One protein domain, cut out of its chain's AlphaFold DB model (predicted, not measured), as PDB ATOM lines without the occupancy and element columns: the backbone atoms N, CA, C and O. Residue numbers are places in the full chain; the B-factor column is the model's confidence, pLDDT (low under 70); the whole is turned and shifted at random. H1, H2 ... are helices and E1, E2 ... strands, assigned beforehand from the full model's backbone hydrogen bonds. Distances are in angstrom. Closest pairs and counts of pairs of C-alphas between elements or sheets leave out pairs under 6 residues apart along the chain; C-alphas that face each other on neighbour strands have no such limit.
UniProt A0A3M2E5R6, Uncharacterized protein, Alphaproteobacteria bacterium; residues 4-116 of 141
ATOM      1  N   GLU A   4     -22.577 -28.422  24.298       85.06
ATOM      2  CA  GLU A   4     -21.279 -29.118  24.313       85.06
ATOM      3  C   GLU A   4     -20.588 -29.099  22.941       85.06
ATOM      4  O   GLU A   4     -19.365 -28.969  22.851       85.06
ATOM      5  N   VAL A   5     -21.372 -29.177  21.860       84.50
ATOM      6  CA  VAL A   5     -20.856 -29.110  20.487       84.50
ATOM      7  C   VAL A   5     -20.362 -27.701  20.176       84.50
ATOM      8  O   VAL A   5     -19.260 -27.548  19.654       84.50
ATOM      9  N   LEU A   6     -21.141 -26.673  20.529       85.12
ATOM     10  CA  LEU A   6     -20.750 -25.277  20.323       85.12
ATOM     11  C   LEU A   6     -19.462 -24.937  21.090       85.12
ATOM     12  O   LEU A   6     -18.545 -24.358  20.514       85.12
ATOM     13  N   LEU A   7     -19.355 -25.372  22.349       88.69
ATOM     14  CA  LEU A   7     -18.144 -25.229  23.164       88.69
ATOM     15  C   LEU A   7     -16.911 -25.841  22.495       88.69
ATOM     16  O   LEU A   7     -15.877 -25.184  22.373       88.69
ATOM     17  N   GLY A   8     -17.022 -27.089  22.030       86.56
ATOM     18  CA  GLY A   8     -15.918 -27.770  21.350       86.56
ATOM     19  C   GLY A   8     -15.470 -27.050  20.074       86.56
ATOM     20  O   GLY A   8     -14.274 -26.994  19.772       86.56
ATOM     21  N   LEU A   9     -16.411 -26.457  19.338       86.75
ATOM     22  CA  LEU A   9     -16.115 -25.680  18.134       86.75
ATOM     23  C   LEU A   9     -15.417 -24.356  18.462       86.75
ATOM     24  O   LEU A   9     -14.429 -24.017  17.812       86.75
ATOM     25  N   ILE A  10     -15.879 -23.639  19.487       87.19
ATOM     26  CA  ILE A  10     -15.269 -22.372  19.905       87.19
ATOM     27  C   ILE A  10     -13.824 -22.600  20.369       87.19
ATOM     28  O   ILE A  10     -12.908 -21.985  19.829       87.19
ATOM     29  N   TRP A  11     -13.585 -23.557  21.272       88.56
ATOM     30  CA  TRP A  11     -12.235 -23.831  21.785       88.56
ATOM     31  C   TRP A  11     -11.267 -24.418  20.757       88.56
ATOM     32  O   TRP A  11     -10.052 -24.313  20.919       88.56
ATOM     33  N   SER A  12     -11.772 -25.045  19.694       86.38
ATOM     34  CA  SER A  12     -10.922 -25.500  18.588       86.38
ATOM     35  C   SER A  12     -10.567 -24.383  17.598       86.38
ATOM     36  O   SER A  12      -9.793 -24.624  16.672       86.38
ATOM     37  N   GLY A  13     -11.107 -23.169  17.774       83.81
ATOM     38  CA  GLY A  13     -10.952 -22.068  16.820       83.81
ATOM     39  C   GLY A  13     -11.678 -22.319  15.493       83.81
ATOM     40  O   GLY A  13     -11.394 -21.664  14.488       83.81
ATOM     41  N   ALA A  14     -12.616 -23.271  15.469       88.62
ATOM     42  CA  ALA A  14     -13.390 -23.653  14.291       88.62
ATOM     43  C   ALA A  14     -14.600 -22.733  14.071       88.62
ATOM     44  O   ALA A  14     -15.585 -23.133  13.459       88.62
ATOM     45  N   VAL A  15     -14.550 -21.508  14.592       91.25
ATOM     46  CA  VAL A  15     -15.668 -20.572  14.628       91.25
ATOM     47  C   VAL A  15     -15.180 -19.180  14.247       91.25
ATOM     48  O   VAL A  15     -14.089 -18.770  14.636       91.25
ATOM     49  N   GLU A  16     -15.967 -18.450  13.462       92.06
ATOM     50  CA  GLU A  16     -15.671 -17.062  13.104       92.06
ATOM     51  C   GLU A  16     -16.939 -16.215  12.980       92.06
ATOM     52  O   GLU A  16     -18.018 -16.724  12.673       92.06
ATOM     53  N   ALA A  17     -16.808 -14.909  13.211       92.69
ATOM     54  CA  ALA A  17     -17.884 -13.963  12.956       92.69
ATOM     55  C   ALA A  17     -18.073 -13.743  11.454       92.69
ATOM     56  O   ALA A  17     -17.117 -13.725  10.673       92.69
ATOM     57  N   LEU A  18     -19.320 -13.497  11.072       93.62
ATOM     58  CA  LEU A  18     -19.688 -13.088   9.726       93.62
ATOM     59  C   LEU A  18     -20.633 -11.889   9.799       93.62
ATOM     60  O   LEU A  18     -21.396 -11.749  10.759       93.62
ATOM     61  N   ALA A  19     -20.606 -11.003   8.801       91.62
ATOM     62  CA  ALA A  19     -21.548  -9.897   8.799       91.62
ATOM     63  C   ALA A  19     -22.966 -10.427   8.550       91.62
ATOM     64  O   ALA A  19     -23.205 -11.253   7.674       91.62
ATOM     65  N   VAL A  20     -23.942  -9.901   9.290       91.12
ATOM     66  CA  VAL A  20     -25.333 -10.389   9.275       91.12
ATOM     67  C   VAL A  20     -25.937 -10.440   7.868       91.12
ATOM     68  O   VAL A  20     -26.678 -11.356   7.523       91.12
ATOM     69  N   ARG A  21     -25.581  -9.465   7.027       89.88
ATOM     70  CA  ARG A  21     -26.070  -9.340   5.648       89.88
ATOM     71  C   ARG A  21     -25.414 -10.304   4.660       89.88
ATOM     72  O   ARG A  21     -25.853 -10.364   3.516       89.88
ATOM     73  N   GLU A  22     -24.381 -11.027   5.075       90.69
ATOM     74  CA  GLU A  22     -23.691 -12.016   4.242       90.69
ATOM     75  C   GLU A  22     -24.397 -13.375   4.249       90.69
ATOM     76  O   GLU A  22     -24.046 -14.239   3.448       90.69
ATOM     77  N   THR A  23     -25.428 -13.566   5.086       91.69
ATOM     78  CA  THR A  23     -26.275 -14.764   5.040       91.69
ATOM     79  C   THR A  23     -27.749 -14.386   4.854       91.69
ATOM     80  O   THR A  23     -28.238 -13.456   5.501       91.69
ATOM     81  N   PRO A  24     -28.508 -15.095   3.991       92.12
ATOM     82  CA  PRO A  24     -29.939 -14.831   3.819       92.12
ATOM     83  C   PRO A  24     -30.736 -14.970   5.120       92.12
ATOM     84  O   PRO A  24     -31.689 -14.230   5.352       92.12
ATOM     85  N   LEU A  25     -30.335 -15.914   5.976       93.06
ATOM     86  CA  LEU A  25     -30.987 -16.179   7.252       93.06
ATOM     87  C   LEU A  25     -30.673 -15.090   8.285       93.06
ATOM     88  O   LEU A  25     -31.587 -14.613   8.952       93.06
ATOM     89  N   GLY A  26     -29.416 -14.645   8.355       94.44
ATOM     90  CA  GLY A  26     -29.000 -13.514   9.179       94.44
ATOM     91  C   GLY A  26     -29.734 -12.240   8.777       94.44
ATOM     92  O   GLY A  26     -30.357 -11.600   9.618       94.44
ATOM     93  N   ALA A  27     -29.770 -11.928   7.478       93.81
ATOM     94  CA  ALA A  27     -30.500 -10.775   6.957       93.81
ATOM     95  C   ALA A  27     -32.012 -10.840   7.252       93.81
ATOM     96  O   ALA A  27     -32.628  -9.816   7.544       93.81
ATOM     97  N   ALA A  28     -32.618 -12.029   7.181       94.31
ATOM     98  CA  ALA A  28     -34.029 -12.210   7.503       94.31
ATOM     99  C   ALA A  28     -34.311 -12.013   8.999       94.31
ATOM    100  O   ALA A  28     -35.280 -11.340   9.348       94.31
ATOM    101  N   LEU A  29     -33.476 -12.569   9.882       94.56
ATOM    102  CA  LEU A  29     -33.629 -12.409  11.329       94.56
ATOM    103  C   LEU A  29     -33.416 -10.958  11.767       94.56
ATOM    104  O   LEU A  29     -34.240 -10.442  12.514       94.56
ATOM    105  N   ASP A  30     -32.402 -10.277  11.236       94.38
ATOM    106  CA  ASP A  30     -32.137  -8.854  11.502       94.38
ATOM    107  C   ASP A  30     -33.307  -7.946  11.100       94.38
ATOM    108  O   ASP A  30     -33.581  -6.937  11.741       94.38
ATOM    109  N   ALA A  31     -34.049  -8.324  10.055       94.69
ATOM    110  CA  ALA A  31     -35.238  -7.593   9.627       94.69
ATOM    111  C   ALA A  31     -36.487  -7.884  10.482       94.69
ATOM    112  O   ALA A  31     -37.421  -7.079  10.492       94.69
ATOM    113  N   LEU A  32     -36.546  -9.044  11.141       95.00
ATOM    114  CA  LEU A  32     -37.732  -9.525  11.861       95.00
ATOM    115  C   LEU A  32     -37.651  -9.312  13.370       95.00
ATOM    116  O   LEU A  32     -38.680  -9.124  14.022       95.00
ATOM    117  N   LEU A  33     -36.451  -9.395  13.931       93.06
ATOM    118  CA  LEU A  33     -36.218  -9.291  15.358       93.06
ATOM    119  C   LEU A  33     -35.983  -7.835  15.757       93.06
ATOM    120  O   LEU A  33     -35.400  -7.042  15.030       93.06
ATOM    121  N   VAL A  34     -36.440  -7.487  16.958       92.88
ATOM    122  CA  VAL A  34     -36.202  -6.161  17.556       92.88
ATOM    123  C   VAL A  34     -34.854  -6.071  18.275       92.88
ATOM    124  O   VAL A  34     -34.465  -4.991  18.711       92.88
ATOM    125  N   VAL A  35     -34.174  -7.208  18.431       92.94
ATOM    126  CA  VAL A  35     -32.874  -7.335  19.094       92.94
ATOM    127  C   VAL A  35     -31.772  -7.569  18.057       92.94
ATOM    128  O   VAL A  35     -32.067  -8.108  16.987       92.94
ATOM    129  N   PRO A  36     -30.514  -7.202  18.355       94.69
ATOM    130  CA  PRO A  36     -29.399  -7.445  17.447       94.69
ATOM    131  C   PRO A  36     -29.240  -8.933  17.122       94.69
ATOM    132  O   PRO A  36     -29.417  -9.785  17.993       94.69
ATOM    133  N   THR A  37     -28.861  -9.239  15.881       96.12
ATOM    134  CA  THR A  37     -28.443 -10.588  15.476       96.12
ATOM    135  C   THR A  37     -26.928 -10.611  15.287       96.12
ATOM    136  O   THR A  37     -26.383  -9.779  14.567       96.12
ATOM    137  N   VAL A  38     -26.243 -11.564  15.912       96.50
ATOM    138  CA  VAL A  38     -24.816 -11.847  15.709       96.50
ATOM    139  C   VAL A  38     -24.708 -13.140  14.919       96.50
ATOM    140  O   VAL A  38     -25.289 -14.145  15.319       96.50
ATOM    141  N   VAL A  39     -23.994 -13.128  13.794       96.38
ATOM    142  CA  VAL A  39     -23.815 -14.328  12.970       96.38
ATOM    143  C   VAL A  39     -22.433 -14.911  13.199       96.38
ATOM    144  O   VAL A  39     -21.412 -14.242  13.048       96.38
ATOM    145  N   VAL A  40     -22.439 -16.188  13.544       95.38
ATOM    146  CA  VAL A  40     -21.277 -17.003  13.836       95.38
ATOM    147  C   VAL A  40     -21.305 -18.199  12.894       95.38
ATOM    148  O   VAL A  40     -22.340 -18.847  12.725       95.38
ATOM    149  N   VAL A  41     -20.178 -18.496  12.254       94.94
ATOM    150  CA  VAL A  41     -20.077 -19.617  11.321       94.94
ATOM    151  C   VAL A  41     -19.034 -20.625  11.753       94.94
ATOM    152  O   VAL A  41     -17.949 -20.263  12.203       94.94
ATOM    153  N   THR A  42     -19.382 -21.900  11.616       93.38
ATOM    154  CA  THR A  42     -18.524 -23.025  11.971       93.38
ATOM    155  C   THR A  42     -17.764 -23.518  10.741       93.38
ATOM    156  O   THR A  42     -18.292 -23.568   9.623       93.38
ATOM    157  N   LYS A  43     -16.491 -23.849  10.941       90.06
ATOM    158  CA  LYS A  43     -15.586 -24.410   9.937       90.06
ATOM    159  C   LYS A  43     -15.641 -25.925  10.013       90.06
ATOM    160  O   LYS A  43     -15.739 -26.486  11.100       90.06
ATOM    161  N   ASP A  44     -15.556 -26.571   8.855       80.06
ATOM    162  CA  ASP A  44     -15.342 -28.019   8.722       80.06
ATOM    163  C   ASP A  44     -16.402 -28.927   9.386       80.06
ATOM    164  O   ASP A  44     -16.214 -30.142   9.472       80.06
ATOM    165  N   VAL A  45     -17.538 -28.363   9.813       83.69
ATOM    166  CA  VAL A  45     -18.676 -29.092  10.382       83.69
ATOM    167  C   VAL A  45     -19.960 -28.602   9.730       83.69
ATOM    168  O   VAL A  45     -20.354 -27.450   9.899       83.69
ATOM    169  N   ASP A  46     -20.631 -29.489   8.998       86.25
ATOM    170  CA  ASP A  46     -21.962 -29.202   8.473       86.25
ATOM    171  C   ASP A  46     -23.037 -29.502   9.521       86.25
ATOM    172  O   ASP A  46     -23.005 -30.533  10.200       86.25
ATOM    173  N   HIS A  47     -23.984 -28.582   9.674       87.31
ATOM    174  CA  HIS A  47     -25.079 -28.693  10.625       87.31
ATOM    175  C   HIS A  47     -26.233 -27.761  10.245       87.31
ATOM    176  O   HIS A  47     -26.062 -26.762   9.543       87.31
ATOM    177  N   GLU A  48     -27.426 -28.052  10.766       89.25
ATOM    178  CA  GLU A  48     -28.558 -27.135  10.646       89.25
ATOM    179  C   GLU A  48     -28.305 -25.840  11.437       89.25
ATOM    180  O   GLU A  48     -27.672 -25.889  12.501       89.25
ATOM    181  N   PRO A  49     -28.802 -24.683  10.959       92.12
ATOM    182  CA  PRO A  49     -28.726 -23.435  11.702       92.12
ATOM    183  C   PRO A  49     -29.301 -23.564  13.113       92.12
ATOM    184  O   PRO A  49     -30.329 -24.211  13.322       92.12
ATOM    185  N   ALA A  50     -28.657 -22.917  14.077       92.38
ATOM    186  CA  ALA A  50     -29.096 -22.884  15.466       92.38
ATOM    187  C   ALA A  50     -29.108 -21.448  15.991       92.38
ATOM    188  O   ALA A  50     -28.325 -20.614  15.536       92.38
ATOM    189  N   LEU A  51     -29.996 -21.177  16.946       93.50
ATOM    190  CA  LEU A  51     -30.070 -19.901  17.643       93.50
ATOM    191  C   LEU A  51     -29.798 -20.094  19.126       93.50
ATOM    192  O   LEU A  51     -30.297 -21.048  19.720       93.50
ATOM    193  N   PHE A  52     -29.069 -19.141  19.686       93.50
ATOM    194  CA  PHE A  52     -28.846 -18.979  21.114       93.50
ATOM    195  C   PHE A  52     -29.156 -17.530  21.492       93.50
ATOM    196  O   PHE A  52     -29.030 -16.629  20.658       93.50
ATOM    197  N   LEU A  53     -29.566 -17.288  22.730       94.12
ATOM    198  CA  LEU A  53     -29.548 -15.944  23.297       94.12
ATOM    199  C   LEU A  53     -28.136 -15.641  23.791       94.12
ATOM    200  O   LEU A  53     -27.447 -16.523  24.291       94.12
ATOM    201  N   ALA A  54     -27.708 -14.386  23.668       94.88
ATOM    202  CA  ALA A  54     -26.427 -13.923  24.200       94.88
ATOM    203  C   ALA A  54     -26.266 -14.273  25.694       94.88
ATOM    204  O   ALA A  54     -25.175 -14.635  26.128       94.88
ATOM    205  N   ASP A  55     -27.377 -14.243  26.431       94.06
ATOM    206  CA  ASP A  55     -27.439 -14.483  27.871       94.06
ATOM    207  C   ASP A  55     -27.609 -15.973  28.237       94.06
ATOM    208  O   ASP A  55     -27.648 -16.304  29.422       94.06
ATOM    209  N   ASP A  56     -27.705 -16.886  27.254       91.94
ATOM    210  CA  ASP A  56     -27.825 -18.320  27.537       91.94
ATOM    211  C   ASP A  56     -26.554 -18.821  28.240       91.94
ATOM    212  O   ASP A  56     -25.431 -18.654  27.757       91.94
ATOM    213  N   GLU A  57     -26.728 -19.475  29.387       91.44
ATOM    214  CA  GLU A  57     -25.624 -20.058  30.146       91.44
ATOM    215  C   GLU A  57     -25.115 -21.331  29.446       91.44
ATOM    216  O   GLU A  57     -25.826 -22.333  29.319       91.44
ATOM    217  N   ILE A  58     -23.864 -21.294  28.975       88.62
ATOM    218  CA  ILE A  58     -23.214 -22.422  28.289       88.62
ATOM    219  C   ILE A  58     -22.342 -23.230  29.258       88.62
ATOM    220  O   ILE A  58     -22.249 -24.455  29.140       88.62
ATOM    221  N   LEU A  59     -21.725 -22.558  30.228       88.38
ATOM    222  CA  LEU A  59     -20.976 -23.150  31.334       88.38
ATOM    223  C   LEU A  59     -21.394 -22.461  32.639       88.38
ATOM    224  O   LEU A  59     -21.814 -21.309  32.584       88.38
ATOM    225  N   PRO A  60     -21.231 -23.102  33.813       89.56
ATOM    226  CA  PRO A  60     -21.560 -22.478  35.090       89.56
ATOM    227  C   PRO A  60     -20.917 -21.091  35.256       89.56
ATOM    228  O   PRO A  60     -19.696 -20.981  35.386       89.56
ATOM    229  N   GLY A  61     -21.744 -20.048  35.268       91.75
ATOM    230  CA  GLY A  61     -21.342 -18.647  35.372       91.75
ATOM    231  C   GLY A  61     -20.741 -18.030  34.104       91.75
ATOM    232  O   GLY A  61     -20.090 -16.996  34.217       91.75
ATOM    233  N   CYS A  62     -20.911 -18.645  32.931       92.88
ATOM    234  CA  CYS A  62     -20.400 -18.153  31.652       92.88
ATOM    235  C   CYS A  62     -21.471 -18.285  30.560       92.88
ATOM    236  O   CYS A  62     -21.933 -19.384  30.223       92.88
ATOM    237  N   THR A  63     -21.875 -17.133  30.026       95.25
ATOM    238  CA  THR A  63     -22.885 -17.017  28.970       95.25
ATOM    239  C   THR A  63     -22.282 -17.210  27.579       95.25
ATOM    240  O   THR A  63     -21.059 -17.222  27.407       95.25
ATOM    241  N   VAL A  64     -23.132 -17.325  26.554       94.69
ATOM    242  CA  VAL A  64     -22.686 -17.285  25.150       94.69
ATOM    243  C   VAL A  64     -21.892 -16.016  24.867       94.69
ATOM    244  O   VAL A  64     -20.846 -16.087  24.228       94.69
ATOM    245  N   ALA A  65     -22.375 -14.863  25.334       95.25
ATOM    246  CA  ALA A  65     -21.716 -13.583  25.115       95.25
ATOM    247  C   ALA A  65     -20.315 -13.547  25.732       95.25
ATOM    248  O   ALA A  65     -19.374 -13.135  25.055       95.25
ATOM    249  N   ASP A  66     -20.172 -14.029  26.972       94.75
ATOM    250  CA  ASP A  66     -18.872 -14.112  27.646       94.75
ATOM    251  C   ASP A  66     -17.912 -15.007  26.857       94.75
ATOM    252  O   ASP A  66     -16.778 -14.625  26.579       94.75
ATOM    253  N   LEU A  67     -18.385 -16.183  26.437       93.44
ATOM    254  CA  LEU A  67     -17.575 -17.142  25.697       93.44
ATOM    255  C   LEU A  67     -17.116 -16.586  24.338       93.44
ATOM    256  O   LEU A  67     -15.960 -16.752  23.957       93.44
ATOM    257  N   LEU A  68     -18.008 -15.913  23.606       93.62
ATOM    258  CA  LEU A  68     -17.683 -15.284  22.323       93.62
ATOM    259  C   LEU A  68     -16.688 -14.127  22.480       93.62
ATOM    260  O   LEU A  68     -15.794 -13.974  21.643       93.62
ATOM    261  N   ALA A  69     -16.827 -13.327  23.537       94.38
ATOM    262  CA  ALA A  69     -15.937 -12.206  23.803       94.38
ATOM    263  C   ALA A  69     -14.532 -12.683  24.195       94.38
ATOM    264  O   ALA A  69     -13.550 -12.228  23.613       94.38
ATOM    265  N   GLU A  70     -14.434 -13.621  25.137       92.50
ATOM    266  CA  GLU A  70     -13.150 -14.065  25.693       92.50
ATOM    267  C   GLU A  70     -12.356 -14.950  24.721       92.50
ATOM    268  O   GLU A  70     -11.140 -14.804  24.607       92.50
ATOM    269  N   GLU A  71     -13.022 -15.852  23.988       91.81
ATOM    270  CA  GLU A  71     -12.323 -16.821  23.130       91.81
ATOM    271  C   GLU A  71     -12.135 -16.332  21.689       91.81
ATOM    272  O   GLU A  71     -11.191 -16.746  21.013       91.81
ATOM    273  N   LEU A  72     -13.031 -15.471  21.191       89.81
ATOM    274  CA  LEU A  72     -13.076 -15.102  19.770       89.81
ATOM    275  C   LEU A  72     -13.014 -13.591  19.511       89.81
ATOM    276  O   LEU A  72     -12.983 -13.199  18.344       89.81
ATOM    277  N   ASP A  73     -12.989 -12.750  20.552       92.38
ATOM    278  CA  ASP A  73     -13.077 -11.283  20.439       92.38
ATOM    279  C   ASP A  73     -14.346 -10.829  19.678       92.38
ATOM    280  O   ASP A  73     -14.366  -9.830  18.954       92.38
ATOM    281  N   ILE A  74     -15.435 -11.600  19.813       92.38
ATOM    282  CA  ILE A  74     -16.735 -11.323  19.190       92.38
ATOM    283  C   ILE A  74     -17.674 -10.755  20.249       92.38
ATOM    284  O   ILE A  74     -18.151 -11.462  21.134       92.38
ATOM    285  N   TYR A  75     -18.004  -9.472  20.122       94.44
ATOM    286  CA  TYR A  75     -18.961  -8.828  21.014       94.44
ATOM    287  C   TYR A  75     -20.412  -9.142  20.619       94.44
ATOM    288  O   TYR A  75     -20.870  -8.753  19.541       94.44
ATOM    289  N   ALA A  76     -21.148  -9.783  21.529       95.00
ATOM    290  CA  ALA A  76     -22.597  -9.934  21.455       95.00
ATOM    291  C   ALA A  76     -23.273  -9.007  22.486       95.00
ATOM    292  O   ALA A  76     -23.021  -9.155  23.680       95.00
ATOM    293  N   PRO A  77     -24.109  -8.039  22.058       94.25
ATOM    294  CA  PRO A  77     -24.860  -7.197  22.987       94.25
ATOM    295  C   PRO A  77     -25.820  -8.005  23.870       94.25
ATOM    296  O   PRO A  77     -26.326  -9.043  23.447       94.25
ATOM    297  N   GLU A  78     -26.143  -7.478  25.050       89.75
ATOM    298  CA  GLU A  78     -27.170  -8.047  25.939       89.75
ATOM    299  C   GLU A  78     -28.503  -8.242  25.194       89.75
ATOM    300  O   GLU A  78     -28.940  -7.373  24.426       89.75
ATOM    301  N   GLY A  79     -29.136  -9.402  25.387       90.50
ATOM    302  CA  GLY A  79     -30.377  -9.776  24.709       90.50
ATOM    303  C   GLY A  79     -30.264 -10.006  23.195       90.50
ATOM    304  O   GLY A  79     -31.292 -10.214  22.543       90.50
ATOM    305  N   ALA A  80     -29.059  -9.962  22.613       95.81
ATOM    306  CA  ALA A  80     -28.855 -10.308  21.212       95.81
ATOM    307  C   ALA A  80     -29.139 -11.793  20.953       95.81
ATOM    308  O   ALA A  80     -29.031 -12.647  21.833       95.81
ATOM    309  N   VAL A  81     -29.477 -12.100  19.705       96.12
ATOM    310  CA  VAL A  81     -29.598 -13.470  19.213       96.12
ATOM    311  C   VAL A  81     -28.316 -13.842  18.481       96.12
ATOM    312  O   VAL A  81     -27.890 -13.141  17.565       96.12
ATOM    313  N   VAL A  82     -27.719 -14.966  18.856       96.12
ATOM    314  CA  VAL A  82     -26.551 -15.547  18.198       96.12
ATOM    315  C   VAL A  82     -27.025 -16.626  17.232       96.12
ATOM    316  O   VAL A  82     -27.533 -17.670  17.642       96.12
ATOM    317  N   LEU A  83     -26.864 -16.370  15.937       96.06
ATOM    318  CA  LEU A  83     -27.115 -17.324  14.866       96.06
ATOM    319  C   LEU A  83     -25.837 -18.089  14.540       96.06
ATOM    320  O   LEU A  83     -24.872 -17.501  14.062       96.06
ATOM    321  N   VAL A  84     -25.867 -19.408  14.729       94.56
ATOM    322  CA  VAL A  84     -24.774 -20.320  14.380       94.56
ATOM    323  C   VAL A  84     -25.129 -21.078  13.102       94.56
ATOM    324  O   VAL A  84     -26.153 -21.762  13.049       94.56
ATOM    325  N   GLN A  85     -24.291 -20.984  12.069       93.31
ATOM    326  CA  GLN A  85     -24.470 -21.682  10.783       93.31
ATOM    327  C   GLN A  85     -23.188 -22.403  10.353       93.31
ATOM    328  O   GLN A  85     -22.099 -21.999  10.742       93.31
ATOM    329  N   SER A  86     -23.286 -23.431   9.508       92.38
ATOM    330  CA  SER A  86     -22.092 -23.992   8.868       92.38
ATOM    331  C   SER A  86     -21.596 -23.070   7.750       92.38
ATOM    332  O   SER A  86     -22.392 -22.470   7.017       92.38
ATOM    333  N   ARG A  87     -20.271 -22.969   7.582       91.75
ATOM    334  CA  ARG A  87     -19.651 -22.259   6.448       91.75
ATOM    335  C   ARG A  87     -20.147 -22.818   5.111       91.75
ATOM    336  O   ARG A  87     -20.464 -22.047   4.211       91.75
ATOM    337  N   GLU A  88     -20.323 -24.137   5.020       87.88
ATOM    338  CA  GLU A  88     -20.887 -24.794   3.836       87.88
ATOM    339  C   GLU A  88     -22.308 -24.298   3.514       87.88
ATOM    340  O   GLU A  88     -22.617 -24.013   2.355       87.88
ATOM    341  N   ALA A  89     -23.179 -24.145   4.519       84.19
ATOM    342  CA  ALA A  89     -24.531 -23.631   4.305       84.19
ATOM    343  C   ALA A  89     -24.532 -22.176   3.815       84.19
ATOM    344  O   ALA A  89     -25.350 -21.822   2.963       84.19
ATOM    345  N   VAL A  90     -23.612 -21.351   4.322       87.81
ATOM    346  CA  VAL A  90     -23.457 -19.954   3.894       87.81
ATOM    347  C   VAL A  90     -22.944 -19.870   2.461       87.81
ATOM    348  O   VAL A  90     -23.550 -19.186   1.638       87.81
ATOM    349  N   ASP A  91     -21.868 -20.588   2.138       85.88
ATOM    350  CA  ASP A  91     -21.200 -20.505   0.835       85.88
ATOM    351  C   ASP A  91     -22.083 -21.006  -0.308       85.88
ATOM    352  O   ASP A  91     -21.953 -20.565  -1.451       85.88
ATOM    353  N   ARG A  92     -23.029 -21.899  -0.004       79.00
ATOM    354  CA  ARG A  92     -23.966 -22.410  -1.002       79.00
ATOM    355  C   ARG A  92     -24.913 -21.353  -1.556       79.00
ATOM    356  O   ARG A  92     -25.418 -21.655  -2.626       79.00
ATOM    357  N   GLN A  93     -25.109 -20.205  -0.878       67.12
ATOM    358  CA  GLN A  93     -25.874 -18.961  -1.183       67.12
ATOM    359  C   GLN A  93     -27.237 -19.058  -1.921       67.12
ATOM    360  O   GLN A  93     -28.133 -18.258  -1.657       67.12
ATOM    361  N   ASP A  94     -27.454 -20.051  -2.772       66.06
ATOM    362  CA  ASP A  94     -28.694 -20.470  -3.416       66.06
ATOM    363  C   ASP A  94     -29.592 -21.247  -2.439       66.06
ATOM    364  O   ASP A  94     -29.858 -22.448  -2.578       66.06
ATOM    365  N   ILE A  95     -30.094 -20.550  -1.419       77.56
ATOM    366  CA  ILE A  95     -31.215 -21.051  -0.626       77.56
ATOM    367  C   ILE A  95     -32.526 -20.737  -1.356       77.56
ATOM    368  O   ILE A  95     -32.821 -19.589  -1.692       77.56
ATOM    369  N   SER A  96     -33.346 -21.757  -1.620       87.06
ATOM    370  CA  SER A  96     -34.689 -21.518  -2.154       87.06
ATOM    371  C   SER A  96     -35.546 -20.792  -1.111       87.06
ATOM    372  O   SER A  96     -35.397 -21.018   0.091       87.06
ATOM    373  N   SER A  97     -36.498 -19.961  -1.547       88.88
ATOM    374  CA  SER A  97     -37.401 -19.255  -0.622       88.88
ATOM    375  C   SER A  97     -38.193 -20.213   0.276       88.88
ATOM    376  O   SER A  97     -38.460 -19.893   1.430       88.88
ATOM    377  N   GLU A  98     -38.536 -21.403  -0.227       91.31
ATOM    378  CA  GLU A  98     -39.193 -22.448   0.567       91.31
ATOM    379  C   GLU A  98     -38.288 -22.949   1.697       91.31
ATOM    380  O   GLU A  98     -38.729 -23.070   2.841       91.31
ATOM    381  N   ARG A  99     -37.013 -23.218   1.391       89.12
ATOM    382  CA  ARG A  99     -36.043 -23.672   2.387       89.12
ATOM    383  C   ARG A  99     -35.772 -22.581   3.420       89.12
ATOM    384  O   ARG A  99     -35.828 -22.874   4.609       89.12
ATOM    385  N   LEU A 100     -35.578 -21.335   2.983       90.69
ATOM    386  CA  LEU A 100     -35.393 -20.195   3.883       90.69
ATOM    387  C   LEU A 100     -36.590 -20.031   4.825       90.69
ATOM    388  O   LEU A 100     -36.406 -19.908   6.030       90.69
ATOM    389  N   GLY A 101     -37.817 -20.073   4.296       93.00
ATOM    390  CA  GLY A 101     -39.026 -19.964   5.113       93.00
ATOM    391  C   GLY A 101     -39.160 -21.099   6.130       93.00
ATOM    392  O   GLY A 101     -39.592 -20.866   7.257       93.00
ATOM    393  N   ARG A 102     -38.750 -22.316   5.758       93.50
ATOM    394  CA  ARG A 102     -38.745 -23.477   6.654       93.50
ATOM    395  C   ARG A 102     -37.727 -23.327   7.784       93.50
ATOM    396  O   ARG A 102     -38.098 -23.517   8.939       93.50
ATOM    397  N   GLU A 103     -36.483 -22.979   7.456       92.56
ATOM    398  CA  GLU A 103     -35.417 -22.766   8.444       92.56
ATOM    399  C   GLU A 103     -35.790 -21.621   9.392       92.56
ATOM    400  O   GLU A 103     -35.808 -21.799  10.607       92.56
ATOM    401  N   LEU A 104     -36.212 -20.480   8.843       94.19
ATOM    402  CA  LEU A 104     -36.655 -19.327   9.621       94.19
ATOM    403  C   LEU A 104     -37.835 -19.668  10.543       94.19
ATOM    404  O   LEU A 104     -37.821 -19.314  11.717       94.19
ATOM    405  N   GLY A 105     -38.847 -20.376  10.033       93.88
ATOM    406  CA  GLY A 105     -39.995 -20.798  10.832       93.88
ATOM    407  C   GLY A 105     -39.592 -21.702  11.997       93.88
ATOM    408  O   GLY A 105     -40.042 -21.482  13.121       93.88
ATOM    409  N   GLY A 106     -38.710 -22.674  11.751       93.25
ATOM    410  CA  GLY A 106     -38.172 -23.548  12.796       93.25
ATOM    411  C   GLY A 106     -37.417 -22.770  13.873       93.25
ATOM    412  O   GLY A 106     -37.663 -22.964  15.062       93.25
ATOM    413  N   LEU A 107     -36.566 -21.831  13.460       93.88
ATOM    414  CA  LEU A 107     -35.784 -20.999  14.369       93.88
ATOM    415  C   LEU A 107     -36.643 -20.059  15.223       93.88
ATOM    416  O   LEU A 107     -36.409 -19.932  16.423       93.88
ATOM    417  N   LEU A 108     -37.668 -19.431  14.643       93.50
ATOM    418  CA  LEU A 108     -38.583 -18.562  15.390       93.50
ATOM    419  C   LEU A 108     -39.421 -19.349  16.406       93.50
ATOM    420  O   LEU A 108     -39.663 -18.862  17.511       93.50
ATOM    421  N   VAL A 109     -39.841 -20.570  16.062       92.06
ATOM    422  CA  VAL A 109     -40.520 -21.469  17.009       92.06
ATOM    423  C   VAL A 109     -39.573 -21.881  18.136       92.06
ATOM    424  O   VAL A 109     -39.985 -21.858  19.296       92.06
ATOM    425  N   ALA A 110     -38.313 -22.199  17.823       87.56
ATOM    426  CA  ALA A 110     -37.306 -22.507  18.834       87.56
ATOM    427  C   ALA A 110     -37.120 -21.327  19.804       87.56
ATOM    428  O   ALA A 110     -37.281 -21.510  21.008       87.56
ATOM    429  N   LEU A 111     -36.914 -20.107  19.292       87.88
ATOM    430  CA  LEU A 111     -36.816 -18.882  20.103       87.88
ATOM    431  C   LEU A 111     -38.040 -18.651  21.001       87.88
ATOM    432  O   LEU A 111     -37.907 -18.231  22.151       87.88
ATOM    433  N   ALA A 112     -39.246 -18.911  20.492       86.81
ATOM    434  CA  ALA A 112     -40.465 -18.794  21.289       86.81
ATOM    435  C   ALA A 112     -40.510 -19.830  22.427       86.81
ATOM    436  O   ALA A 112     -40.999 -19.520  23.513       86.81
ATOM    437  N   GLY A 113     -39.973 -21.032  22.192       78.69
ATOM    438  CA  GLY A 113     -39.803 -22.072  23.206       78.69
ATOM    439  C   GLY A 113     -38.820 -21.679  24.312       78.69
ATOM    440  O   GLY A 113     -39.136 -21.887  25.483       78.69
ATOM    441  N   TYR A 114     -37.696 -21.039  23.964       63.91
ATOM    442  CA  TYR A 114     -36.694 -20.543  24.926       63.91
ATOM    443  C   TYR A 114     -37.285 -19.552  25.938       63.91
ATOM    444  O   TYR A 114     -37.023 -19.633  27.133       63.91
ATOM    445  N   ARG A 115     -38.186 -18.667  25.498       55.53
ATOM    446  CA  ARG A 115     -38.860 -17.711  26.396       55.53
ATOM    447  C   ARG A 115     -39.801 -18.356  27.414       55.53
ATOM    448  O   ARG A 115     -40.249 -17.680  28.338       55.53
ATOM    449  N   SER A 116     -40.151 -19.628  27.240       35.91
ATOM    450  CA  SER A 116     -41.152 -20.287  28.074       35.91
ATOM    451  C   SER A 116     -40.566 -20.963  29.320       35.91
ATOM    452  O   SER A 116     -41.342 -21.318  30.208       35.91
TER     453      SER A 116
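What this domain is: This is residues 4 to 116 of the 141 residues of an uncharacterized protein of Alphaproteobacteria bacterium (UniProt A0A3M2E5R6). A strongly twisted sheet of four strands forms the core, with helices over both faces: H2, the long H5 and the little H4 on one, H1 and H3 on the other. E4, a short strand outside the sheet, lies out by H3 and H1. The printed part has 113 residues, with five named helices and five named strands in the order H1 E1 H2 E2 E3 E4 H3 E5 H4 H5; the sheet runs E1 E2 E5 E3, mixed, and the class is mixed, helices and strands. It is compact, with a radius of gyration of the C-alphas of 13.3 A, and spans 39 by 33 by 21 A.

How they stand to each other: Start at the inner strands E2, residues 37 to 42, and E5, residues 81 to 86: they are parallel at 26 degrees, with N 38 and O 81 2.8 A apart. Edge strand E1, residues 15 to 18, is antiparallel to E2, with N 16 and O 41 at 3.0 A. Edge strand E3, residues 50 to 53, is antiparallel to E5, with N 52 and O 82 at 2.9 A. H2, residues 24 to 32, runs along the strands over E2 and, only just with 3 C-alphas, E5, at a height over the sheet of 9.6 A. On the same face H5, residues 97 to 114, lies over E3, slantwise at 37 degrees on the local plane. H5 touches H2 with residues 100 to 104 alone, the closest C-alphas being those of Leu 25 and Leu 100, 6.8 A apart. H4, residues 87 to 91, is on that face too and touches no helix. On the opposite face H1, residues 4 to 11, and H3, residues 64 to 72, touch at Ile 10 and Glu 71, their closest C-alphas, 7.1 A apart; their shallow tilt of 32 degrees is only just short of steep. E4, residues 57 to 59, pairs with no named strand, but a short antiparallel pairing joins it to residues 62 to 63. In each of the five helices every O i to N i+4 pair is within hydrogen-bond range.

Where its parts are: Find C-alpha 37 at (-28.443, -10.588, 15.476), where E2 begins; it runs 16.3 A. E5 runs 16.6 A to C-alpha 86 at (-22.092, -23.992, 8.868). H2 measures 12.4 A, H3 11.2 A and H1 10.8 A. H5 runs 25.6 A to C-alpha 114 at (-36.694, -20.543, 24.926).

The domain as a whole: The C-alphas farthest apart are those of Gly 61 and Ser 96, 39.9 A. The printed part has no cut, and no link is long. Look for pLDDT under 70 at residues 93 to 94 and 114 to 116; the mean of the printed part is 89.7.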